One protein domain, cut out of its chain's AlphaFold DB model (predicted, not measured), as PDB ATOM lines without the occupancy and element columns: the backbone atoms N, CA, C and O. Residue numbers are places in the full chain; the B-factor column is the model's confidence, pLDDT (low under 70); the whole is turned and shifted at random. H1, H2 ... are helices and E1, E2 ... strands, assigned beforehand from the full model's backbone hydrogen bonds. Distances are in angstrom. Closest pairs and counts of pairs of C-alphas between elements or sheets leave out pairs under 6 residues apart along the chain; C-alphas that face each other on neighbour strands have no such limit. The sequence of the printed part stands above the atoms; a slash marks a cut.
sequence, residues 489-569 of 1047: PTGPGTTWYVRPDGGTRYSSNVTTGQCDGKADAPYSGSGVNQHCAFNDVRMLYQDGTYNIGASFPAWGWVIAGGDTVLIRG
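Overview. This is residues 489 to 569 of the 1047 residues of the protein "Putative Ig domain-containing protein" of Edaphobacter aggregans (UniProt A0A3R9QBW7). This is a body of loops with little regular structure: two parallel strands, E1 and E2, pair side by side, a one-turn helix, H1, sits near them, and the loop of residues 541 to 563 reaches as far as 23 A from the mean of all C-alphas. The 81 printed residues, 17 of them in named elements, run E1, H1, E2, class mixed. The whole is compact, radius of gyration of the C-alphas 12.4 A, spanning 35 by 30 by 22 A.

Along the chain. Find C-alpha 495 at (-38.285, -13.356, -24.068); E1 runs to 503, 16.3 A, and bends by 117 degrees at 500. H1 is residues 537 to 540. E2, residues 564 to 567, ends at (-41.727, -11.666, -14.185).

Arrangement. E1 and E2 are parallel at 21 degrees, with N 496 and O 564 2.8 A apart. E1, H1, E2 form a strand-helix-strand unit, parallel neighbour strands with a helix between, its crossover right-handed. The closest C-alphas of E1 and H1, Val 498 and Val 537, are 6.0 A apart. H1 is too short for an O i to N i+4 pair; its one O i to N i+3 pair is within range.

Size, cuts and confidence. The printed part has no cut. Both links are long. Residues 489 to 492 and 546 to 556 have pLDDT under 70.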
ATOM      1  N   PRO A 489     -40.382  -2.910 -35.577       44.47
ATOM      2  CA  PRO A 489     -40.868  -4.100 -36.261       44.47
ATOM      3  C   PRO A 489     -41.187  -5.190 -35.240       44.47
ATOM      4  O   PRO A 489     -40.509  -5.278 -34.214       44.47
ATOM      5  N   THR A 490     -42.179  -6.027 -35.561       52.22
ATOM      6  CA  THR A 490     -42.524  -7.232 -34.793       52.22
ATOM      7  C   THR A 490     -41.253  -7.910 -34.298       52.22
ATOM      8  O   THR A 490     -40.403  -8.295 -35.114       52.22
ATOM      9  N   GLY A 491     -41.103  -8.016 -32.978       57.00
ATOM     10  CA  GLY A 491     -39.937  -8.647 -32.380       57.00
ATOM     11  C   GLY A 491     -39.832 -10.104 -32.844       57.00
ATOM     12  O   GLY A 491     -40.847 -10.716 -33.187       57.00
ATOM     13  N   PRO A 492     -38.637 -10.719 -32.830       64.88
ATOM     14  CA  PRO A 492     -38.461 -12.129 -33.191       64.88
ATOM     15  C   PRO A 492     -39.099 -13.113 -32.180       64.88
ATOM     16  O   PRO A 492     -38.730 -14.285 -32.167       64.88
ATOM     17  N   GLY A 493     -40.010 -12.648 -31.317       76.38
ATOM     18  CA  GLY A 493     -40.520 -13.371 -30.155       76.38
ATOM     19  C   GLY A 493     -39.491 -13.398 -29.029       76.38
ATOM     20  O   GLY A 493     -39.201 -14.463 -28.489       76.38
ATOM     21  N   THR A 494     -38.871 -12.256 -28.717       91.31
ATOM     22  CA  THR A 494     -37.845 -12.181 -27.669       91.31
ATOM     23  C   THR A 494     -38.493 -12.392 -26.307       91.31
ATOM     24  O   THR A 494     -39.474 -11.722 -25.985       91.31
ATOM     25  N   THR A 495     -37.914 -13.264 -25.483       95.38
ATOM     26  CA  THR A 495     -38.285 -13.356 -24.068       95.38
ATOM     27  C   THR A 495     -37.374 -12.471 -23.224       95.38
ATOM     28  O   THR A 495     -36.149 -12.567 -23.302       95.38
ATOM     29  N   TRP A 496     -37.992 -11.625 -22.410       97.62
ATOM     30  CA  TRP A 496     -37.364 -10.734 -21.446       97.62
ATOM     31  C   TRP A 496     -37.686 -11.204 -20.030       97.62
ATOM     32  O   TRP A 496     -38.779 -11.706 -19.772       97.62
ATOM     33  N   TYR A 497     -36.744 -11.034 -19.107       98.38
ATOM     34  CA  TYR A 497     -36.825 -11.600 -17.764       98.38
ATOM     35  C   TYR A 497     -36.643 -10.529 -16.695       98.38
ATOM     36  O   TYR A 497     -35.719  -9.715 -16.763       98.38
ATOM     37  N   VAL A 498     -37.493 -10.585 -15.671       98.44
ATOM     38  CA  VAL A 498     -37.375  -9.799 -14.437       98.44
ATOM     39  C   VAL A 498     -37.276 -10.769 -13.262       98.44
ATOM     40  O   VAL A 498     -38.043 -11.727 -13.199       98.44
ATOM     41  N   ARG A 499     -36.321 -10.559 -12.350       97.38
ATOM     42  CA  ARG A 499     -36.070 -11.413 -11.177       97.38
ATOM     43  C   ARG A 499     -35.558 -10.578  -9.999       97.38
ATOM     44  O   ARG A 499     -34.741  -9.700 -10.245       97.38
ATOM     45  N   PRO A 500     -35.850 -10.897  -8.725       96.25
ATOM     46  CA  PRO A 500     -35.317 -10.127  -7.588       96.25
ATOM     47  C   PRO A 500     -33.787 -10.210  -7.444       96.25
ATOM     48  O   PRO A 500     -33.165  -9.342  -6.838       96.25
ATOM     49  N   ASP A 501     -33.183 -11.264  -7.998       96.88
ATOM     50  CA  ASP A 501     -31.742 -11.540  -8.022       96.88
ATOM     51  C   ASP A 501     -31.054 -11.091  -9.336       96.88
ATOM     52  O   ASP A 501     -29.882 -11.400  -9.562       96.88
ATOM     53  N   GLY A 502     -31.770 -10.363 -10.204       97.38
ATOM     54  CA  GLY A 502     -31.251  -9.785 -11.446       97.38
ATOM     55  C   GLY A 502     -30.329  -8.576 -11.232       97.38
ATOM     56  O   GLY A 502     -29.800  -8.343 -10.145       97.38
ATOM     57  N   GLY A 503     -30.151  -7.759 -12.273       96.50
ATOM     58  CA  GLY A 503     -29.366  -6.518 -12.213       96.50
ATOM     59  C   GLY A 503     -30.024  -5.333 -12.920       96.50
ATOM     60  O   GLY A 503     -31.019  -5.478 -13.625       96.50
ATOM     61  N   THR A 504     -29.463  -4.137 -12.746       94.62
ATOM     62  CA  THR A 504     -29.963  -2.916 -13.401       94.62
ATOM     63  C   THR A 504     -29.833  -2.973 -14.926       94.62
ATOM     64  O   THR A 504     -28.901  -3.583 -15.456       94.62
ATOM     65  N   ARG A 505     -30.737  -2.307 -15.655       92.19
ATOM     66  CA  ARG A 505     -30.732  -2.279 -17.125       92.19
ATOM     67  C   ARG A 505     -29.482  -1.618 -17.699       92.19
ATOM     68  O   ARG A 505     -29.183  -0.464 -17.407       92.19
ATOM     69  N   TYR A 506     -28.803  -2.330 -18.592       92.12
ATOM     70  CA  TYR A 506     -27.851  -1.742 -19.530       92.12
ATOM     71  C   TYR A 506     -28.588  -1.042 -20.680       92.12
ATOM     72  O   TYR A 506     -29.498  -1.602 -21.294       92.12
ATOM     73  N   SER A 507     -28.189   0.191 -20.996       87.56
ATOM     74  CA  SER A 507     -28.706   0.947 -22.144       87.56
ATOM     75  C   SER A 507     -27.609   1.810 -22.778       87.56
ATOM     76  O   SER A 507     -26.506   1.939 -22.245       87.56
ATOM     77  N   SER A 508     -27.911   2.452 -23.910       84.94
ATOM     78  CA  SER A 508     -27.036   3.477 -24.499       84.94
ATOM     79  C   SER A 508     -26.837   4.697 -23.591       84.94
ATOM     80  O   SER A 508     -25.818   5.374 -23.706       84.94
ATOM     81  N   ASN A 509     -27.794   4.973 -22.698       80.31
ATOM     82  CA  ASN A 509     -27.736   6.079 -21.741       80.31
ATOM     83  C   ASN A 509     -27.067   5.637 -20.427       80.31
ATOM     84  O   ASN A 509     -26.362   6.422 -19.797       80.31
ATOM     85  N   VAL A 510     -27.248   4.367 -20.040       86.56
ATOM     86  CA  VAL A 510     -26.705   3.750 -18.820       86.56
ATOM     87  C   VAL A 510     -25.792   2.588 -19.195       86.56
ATOM     88  O   VAL A 510     -26.099   1.406 -19.028       86.56
ATOM     89  N   THR A 511     -24.608   2.942 -19.693       91.88
ATOM     90  CA  THR A 511     -23.561   1.976 -20.070       91.88
ATOM     91  C   THR A 511     -22.893   1.300 -18.865       91.88
ATOM     92  O   THR A 511     -22.128   0.352 -19.029       91.88
ATOM     93  N   THR A 512     -23.204   1.753 -17.648       93.44
ATOM     94  CA  THR A 512     -22.849   1.112 -16.372       93.44
ATOM     95  C   THR A 512     -23.889   0.095 -15.891       93.44
ATOM     96  O   THR A 512     -23.718  -0.467 -14.811       93.44
ATOM     97  N   GLY A 513     -24.967  -0.129 -16.649       93.88
ATOM     98  CA  GLY A 513     -26.000  -1.103 -16.304       93.88
ATOM     99  C   GLY A 513     -25.485  -2.543 -16.307       93.88
ATOM    100  O   GLY A 513     -24.573  -2.908 -17.056       93.88
ATOM    101  N   GLN A 514     -26.062  -3.357 -15.431       97.81
ATOM    102  CA  GLN A 514     -25.563  -4.683 -15.080       97.81
ATOM    103  C   GLN A 514     -26.035  -5.780 -16.036       97.81
ATOM    104  O   GLN A 514     -25.218  -6.619 -16.406       97.81
ATOM    105  N   CYS A 515     -27.306  -5.765 -16.447       97.75
ATOM    106  CA  CYS A 515     -27.953  -6.842 -17.201       97.75
ATOM    107  C   CYS A 515     -28.594  -6.367 -18.514       97.75
ATOM    108  O   CYS A 515     -29.034  -5.221 -18.627       97.75
ATOM    109  N   ASP A 516     -28.668  -7.272 -19.493       95.00
ATOM    110  CA  ASP A 516     -29.333  -7.061 -20.788       95.00
ATOM    111  C   ASP A 516     -30.828  -7.437 -20.803       95.00
ATOM    112  O   ASP A 516     -31.529  -7.072 -21.745       95.00
ATOM    113  N   GLY A 517     -31.315  -8.140 -19.773       96.44
ATOM    114  CA  GLY A 517     -32.705  -8.570 -19.604       96.44
ATOM    115  C   GLY A 517     -33.094  -9.847 -20.353       96.44
ATOM    116  O   GLY A 517     -34.257 -10.234 -20.294       96.44
ATOM    117  N   LYS A 518     -32.170 -10.501 -21.070       95.50
ATOM    118  CA  LYS A 518     -32.490 -11.540 -22.074       95.50
ATOM    119  C   LYS A 518     -32.224 -12.979 -21.630       95.50
ATOM    120  O   LYS A 518     -32.327 -13.893 -22.445       95.50
ATOM    121  N   ALA A 519     -31.902 -13.193 -20.356       95.88
ATOM    122  CA  ALA A 519     -31.735 -14.521 -19.773       95.88
ATOM    123  C   ALA A 519     -32.439 -14.642 -18.419       95.88
ATOM    124  O   ALA A 519     -32.381 -13.723 -17.604       95.88
ATOM    125  N   ASP A 520     -33.014 -15.814 -18.143       97.25
ATOM    126  CA  ASP A 520     -33.571 -16.184 -16.834       97.25
ATOM    127  C   ASP A 520     -32.454 -16.537 -15.837       97.25
ATOM    128  O   ASP A 520     -32.303 -17.677 -15.396       97.25
ATOM    129  N   ALA A 521     -31.589 -15.566 -15.559       97.62
ATOM    130  CA  ALA A 521     -30.400 -15.750 -14.740       97.62
ATOM    131  C   ALA A 521     -30.203 -14.571 -13.775       97.62
ATOM    132  O   ALA A 521     -30.452 -13.425 -14.164       97.62
ATOM    133  N   PRO A 522     -29.720 -14.829 -12.545       97.75
ATOM    134  CA  PRO A 522     -29.327 -13.775 -11.620       97.75
ATOM    135  C   PRO A 522     -28.134 -12.981 -12.162       97.75
ATOM    136  O   PRO A 522     -27.334 -13.482 -12.960       97.75
ATOM    137  N   TYR A 523     -27.955 -11.756 -11.673       97.88
ATOM    138  CA  TYR A 523     -26.718 -11.019 -11.903       97.88
ATOM    139  C   TYR A 523     -25.557 -11.682 -11.146       97.88
ATOM    140  O   TYR A 523     -25.650 -11.999  -9.961       97.88
ATOM    141  N   SER A 524     -24.416 -11.856 -11.815       94.69
ATOM    142  CA  SER A 524     -23.225 -12.541 -11.281       94.69
ATOM    143  C   SER A 524     -22.503 -11.794 -10.145       94.69
ATOM    144  O   SER A 524     -21.478 -12.262  -9.647       94.69
ATOM    145  N   GLY A 525     -22.985 -10.606  -9.766       93.94
ATOM    146  CA  GLY A 525     -22.367  -9.721  -8.778       93.94
ATOM    147  C   GLY A 525     -21.245  -8.831  -9.328       93.94
ATOM    148  O   GLY A 525     -20.773  -7.951  -8.608       93.94
ATOM    149  N   SER A 526     -20.819  -9.002 -10.587       94.69
ATOM    150  CA  SER A 526     -19.809  -8.133 -11.213       94.69
ATOM    151  C   SER A 526     -19.932  -8.046 -12.740       94.69
ATOM    152  O   SER A 526     -20.379  -8.984 -13.396       94.69
ATOM    153  N   GLY A 527     -19.473  -6.928 -13.312       95.44
ATOM    154  CA  GLY A 527     -19.500  -6.666 -14.753       95.44
ATOM    155  C   GLY A 527     -20.580  -5.666 -15.175       95.44
ATOM    156  O   GLY A 527     -21.359  -5.178 -14.364       95.44
ATOM    157  N   VAL A 528     -20.591  -5.344 -16.467       96.75
ATOM    158  CA  VAL A 528     -21.616  -4.520 -17.132       96.75
ATOM    159  C   VAL A 528     -22.153  -5.290 -18.335       96.75
ATOM    160  O   VAL A 528     -21.425  -6.123 -18.881       96.75
ATOM    161  N   ASN A 529     -23.395  -5.026 -18.744       96.62
ATOM    162  CA  ASN A 529     -24.057  -5.700 -19.871       96.62
ATOM    163  C   ASN A 529     -23.916  -7.239 -19.846       96.62
ATOM    164  O   ASN A 529     -23.515  -7.865 -20.830       96.62
ATOM    165  N   GLN A 530     -24.140  -7.846 -18.683       97.62
ATOM    166  CA  GLN A 530     -24.152  -9.293 -18.514       97.62
ATOM    167  C   GLN A 530     -25.473  -9.872 -19.045       97.62
ATOM    168  O   GLN A 530     -26.505  -9.202 -19.047       97.62
ATOM    169  N   HIS A 531     -25.442 -11.126 -19.492       96.75
ATOM    170  CA  HIS A 531     -26.632 -11.814 -19.991       96.75
ATOM    171  C   HIS A 531     -27.430 -12.383 -18.807       96.75
ATOM    172  O   HIS A 531     -27.139 -13.477 -18.320       96.75
ATOM    173  N   CYS A 532     -28.355 -11.581 -18.279       97.88
ATOM    174  CA  CYS A 532     -29.105 -11.834 -17.043       97.88
ATOM    175  C   CYS A 532     -30.419 -11.045 -17.014       97.88
ATOM    176  O   CYS A 532     -30.641 -10.162 -17.845       97.88
ATOM    177  N   ALA A 533     -31.290 -11.365 -16.062       98.38
ATOM    178  CA  ALA A 533     -32.580 -10.710 -15.887       98.38
ATOM    179  C   ALA A 533     -32.439  -9.298 -15.298       98.38
ATOM    180  O   ALA A 533     -31.475  -8.993 -14.590       98.38
ATOM    181  N   PHE A 534     -33.439  -8.448 -15.526       97.88
ATOM    182  CA  PHE A 534     -33.548  -7.181 -14.809       97.88
ATOM    183  C   PHE A 534     -33.958  -7.403 -13.347       97.88
ATOM    184  O   PHE A 534     -34.726  -8.319 -13.062       97.88
ATOM    185  N   ASN A 535     -33.486  -6.563 -12.422       95.75
ATOM    186  CA  ASN A 535     -33.827  -6.685 -10.997       95.75
ATOM    187  C   ASN A 535     -35.203  -6.118 -10.594       95.75
ATOM    188  O   ASN A 535     -35.629  -6.303  -9.457       95.75
ATOM    189  N   ASP A 536     -35.879  -5.399 -11.490       93.81
ATOM    190  CA  ASP A 536     -37.111  -4.657 -11.205       93.81
ATOM    191  C   ASP A 536     -37.949  -4.517 -12.489       93.81
ATOM    192  O   ASP A 536     -37.389  -4.286 -13.564       93.81
ATOM    193  N   VAL A 537     -39.280  -4.643 -12.396       93.25
ATOM    194  CA  VAL A 537     -40.208  -4.557 -13.546       93.25
ATOM    195  C   VAL A 537     -40.069  -3.227 -14.283       93.25
ATOM    196  O   VAL A 537     -40.110  -3.182 -15.513       93.25
ATOM    197  N   ARG A 538     -39.815  -2.141 -13.548       89.75
ATOM    198  CA  ARG A 538     -39.701  -0.790 -14.101       89.75
ATOM    199  C   ARG A 538     -38.543  -0.665 -15.103       89.75
ATOM    200  O   ARG A 538     -38.603   0.163 -16.009       89.75
ATOM    201  N   MET A 539     -37.526  -1.530 -15.023       90.62
ATOM    202  CA  MET A 539     -36.414  -1.582 -15.987       90.62
ATOM    203  C   MET A 539     -36.870  -1.837 -17.432       90.62
ATOM    204  O   MET A 539     -36.178  -1.459 -18.379       90.62
ATOM    205  N   LEU A 540     -38.051  -2.428 -17.636       91.19
ATOM    206  CA  LEU A 540     -38.605  -2.666 -18.970       91.19
ATOM    207  C   LEU A 540     -38.929  -1.362 -19.723       91.19
ATOM    208  O   LEU A 540     -38.899  -1.361 -20.953       91.19
ATOM    209  N   TYR A 541     -39.179  -0.252 -19.019       85.81
ATOM    210  CA  TYR A 541     -39.583   1.037 -19.606       85.81
ATOM    211  C   TYR A 541     -38.826   2.271 -19.065       85.81
ATOM    212  O   TYR A 541     -39.014   3.382 -19.564       85.81
ATOM    213  N   GLN A 542     -37.907   2.095 -18.111       80.19
ATOM    214  CA  GLN A 542     -36.886   3.089 -17.743       80.19
ATOM    215  C   GLN A 542     -35.496   2.455 -17.590       80.19
ATOM    216  O   GLN A 542     -35.373   1.244 -17.436       80.19
ATOM    217  N   ASP A 543     -34.437   3.267 -17.655       80.88
ATOM    218  CA  ASP A 543     -33.047   2.826 -17.440       80.88
ATOM    219  C   ASP A 543     -32.374   3.454 -16.204       80.88
ATOM    220  O   ASP A 543     -31.220   3.155 -15.912       80.88
ATOM    221  N   GLY A 544     -33.100   4.278 -15.442       74.12
ATOM    222  CA  GLY A 544     -32.598   4.946 -14.238       74.12
ATOM    223  C   GLY A 544     -31.888   6.282 -14.493       74.12
ATOM    224  O   GLY A 544     -31.343   6.868 -13.554       74.12
ATOM    225  N   THR A 545     -31.888   6.797 -15.730       71.62
ATOM    226  CA  THR A 545     -31.599   8.223 -15.960       71.62
ATOM    227  C   THR A 545     -32.758   9.119 -15.487       71.62
ATOM    228  O   THR A 545     -33.825   8.637 -15.128       71.62
ATOM    229  N   TYR A 546     -32.547  10.439 -15.429       59.44
ATOM    230  CA  TYR A 546     -33.548  11.427 -15.000       59.44
ATOM    231  C   TYR A 546     -33.464  12.667 -15.892       59.44
ATOM    232  O   TYR A 546     -32.394  13.266 -15.994       59.44
ATOM    233  N   ASN A 547     -34.580  13.101 -16.486       55.09
ATOM    234  CA  ASN A 547     -34.658  14.349 -17.254       55.09
ATOM    235  C   ASN A 547     -35.862  15.191 -16.811       55.09
ATOM    236  O   ASN A 547     -37.011  14.847 -17.085       55.09
ATOM    237  N   ILE A 548     -35.595  16.324 -16.156       50.94
ATOM    238  CA  ILE A 548     -36.624  17.303 -15.782       50.94
ATOM    239  C   ILE A 548     -37.202  17.920 -17.065       50.94
ATOM    240  O   ILE A 548     -36.463  18.505 -17.855       50.94
ATOM    241  N   GLY A 549     -38.519  17.805 -17.261       49.41
ATOM    242  CA  GLY A 549     -39.220  18.365 -18.423       49.41
ATOM    243  C   GLY A 549     -39.205  17.502 -19.692       49.41
ATOM    244  O   GLY A 549     -39.613  17.988 -20.744       49.41
ATOM    245  N   ALA A 550     -38.762  16.241 -19.623       49.25
ATOM    246  CA  ALA A 550     -38.979  15.281 -20.706       49.25
ATOM    247  C   ALA A 550     -40.418  14.733 -20.673       49.25
ATOM    248  O   ALA A 550     -40.949  14.439 -19.603       49.25
ATOM    249  N   SER A 551     -41.043  14.559 -21.840       47.97
ATOM    250  CA  SER A 551     -42.338  13.878 -21.960       47.97
ATOM    251  C   SER A 551     -42.184  12.386 -21.668       47.97
ATOM    252  O   SER A 551     -41.352  11.722 -22.291       47.97
ATOM    253  N   PHE A 552     -42.988  11.852 -20.750       47.72
ATOM    254  CA  PHE A 552     -43.007  10.423 -20.445       47.72
ATOM    255  C   PHE A 552     -43.732   9.613 -21.541       47.72
ATOM    256  O   PHE A 552     -44.720  10.107 -22.085       47.72
ATOM    257  N   PRO A 553     -43.286   8.379 -21.851       50.09
ATOM    258  CA  PRO A 553     -42.032   7.763 -21.416       50.09
ATOM    259  C   PRO A 553     -40.831   8.318 -22.197       50.09
ATOM    260  O   PRO A 553     -40.755   8.193 -23.417       50.09
ATOM    261  N   ALA A 554     -39.842   8.871 -21.488       48.66
ATOM    262  CA  ALA A 554     -38.661   9.479 -22.112       48.66
ATOM    263  C   ALA A 554     -37.692   8.456 -22.750       48.66
ATOM    264  O   ALA A 554     -36.782   8.852 -23.481       48.66
ATOM    265  N   TRP A 555     -37.876   7.158 -22.473       55.38
ATOM    266  CA  TRP A 555     -36.963   6.077 -22.881       55.38
ATOM    267  C   TRP A 555     -37.634   4.898 -23.592       55.38
ATOM    268  O   TRP A 555     -36.926   4.022 -24.089       55.38
ATOM    269  N   GLY A 556     -38.969   4.897 -23.674       66.38
ATOM    270  CA  GLY A 556     -39.758   3.835 -24.297       66.38
ATOM    271  C   GLY A 556     -39.607   2.453 -23.647       66.38
ATOM    272  O   GLY A 556     -38.793   2.220 -22.749       66.38
ATOM    273  N   TRP A 557     -40.405   1.509 -24.138       84.88
ATOM    274  CA  TRP A 557     -40.241   0.100 -23.805       84.88
ATOM    275  C   TRP A 557     -38.960  -0.471 -24.423       84.88
ATOM    276  O   TRP A 557     -38.563  -0.106 -25.529       84.88
ATOM    277  N   VAL A 558     -38.309  -1.380 -23.696       87.50
ATOM    278  CA  VAL A 558     -37.175  -2.174 -24.195       87.50
ATOM    279  C   VAL A 558     -37.635  -3.340 -25.079       87.50
ATOM    280  O   VAL A 558     -36.876  -3.803 -25.929       87.50
ATOM    281  N   ILE A 559     -38.879  -3.785 -24.875       90.12
ATOM    282  CA  ILE A 559     -39.546  -4.841 -25.641       90.12
ATOM    283  C   ILE A 559     -40.152  -4.267 -26.928       90.12
ATOM    284  O   ILE A 559     -40.483  -3.080 -26.984       90.12
ATOM    285  N   ALA A 560     -40.329  -5.107 -27.945       89.06
ATOM    286  CA  ALA A 560     -41.088  -4.779 -29.153       89.06
ATOM    287  C   ALA A 560     -42.474  -5.450 -29.153       89.06
ATOM    288  O   ALA A 560     -42.753  -6.335 -28.343       89.06
ATOM    289  N   GLY A 561     -43.335  -5.059 -30.099       90.38
ATOM    290  CA  GLY A 561     -44.609  -5.743 -30.329       90.38
ATOM    291  C   GLY A 561     -44.391  -7.224 -30.651       90.38
ATOM    292  O   GLY A 561     -43.591  -7.557 -31.530       90.38
ATOM    293  N   GLY A 562     -45.077  -8.113 -29.931       90.00
ATOM    294  CA  GLY A 562     -44.945  -9.566 -30.061       90.00
ATOM    295  C   GLY A 562     -43.827 -10.220 -29.231       90.00
ATOM    296  O   GLY A 562     -43.601 -11.424 -29.379       90.00
ATOM    297  N   ASP A 563     -43.110  -9.472 -28.388       95.44
ATOM    298  CA  ASP A 563     -42.184 -10.039 -27.394       95.44
ATOM    299  C   ASP A 563     -42.942 -10.591 -26.161       95.44
ATOM    300  O   ASP A 563     -44.132 -10.349 -25.962       95.44
ATOM    301  N   THR A 564     -42.257 -11.353 -25.304       96.19
ATOM    302  CA  THR A 564     -42.799 -11.898 -24.046       96.19
ATOM    303  C   THR A 564     -41.959 -11.437 -22.857       96.19
ATOM    304  O   THR A 564     -40.735 -11.487 -22.904       96.19
ATOM    305  N   VAL A 565     -42.602 -11.026 -21.770       98.12
ATOM    306  CA  VAL A 565     -41.988 -10.684 -20.482       98.12
ATOM    307  C   VAL A 565     -42.375 -11.752 -19.465       98.12
ATOM    308  O   VAL A 565     -43.562 -12.003 -19.265       98.12
ATOM    309  N   LEU A 566     -41.382 -12.353 -18.806       98.19
ATOM    310  CA  LEU A 566     -41.570 -13.258 -17.672       98.19
ATOM    311  C   LEU A 566     -41.076 -12.581 -16.388       98.19
ATOM    312  O   LEU A 566     -39.877 -12.335 -16.223       98.19
ATOM    313  N   ILE A 567     -42.005 -12.288 -15.480       98.31
ATOM    314  CA  ILE A 567     -41.727 -11.666 -14.185       98.31
ATOM    315  C   ILE A 567     -41.651 -12.780 -13.133       98.31
ATOM    316  O   ILE A 567     -42.634 -13.469 -12.877       98.31
ATOM    317  N   ARG A 568     -40.466 -13.010 -12.559       97.06
ATOM    318  CA  ARG A 568     -40.212 -14.080 -11.579       97.06
ATOM    319  C   ARG A 568     -40.491 -13.635 -10.150       97.06
ATOM    320  O   ARG A 568     -40.302 -12.468  -9.811       97.06
ATOM    321  N   GLY A 569     -40.842 -14.591  -9.302       95.12
ATOM    322  CA  GLY A 569     -41.327 -14.388  -7.948       95.12
ATOM    323  C   GLY A 569     -42.852 -14.339  -7.892       95.12
ATOM    324  O   GLY A 569     -43.506 -13.720  -8.731       95.12
TER     325      GLY A 569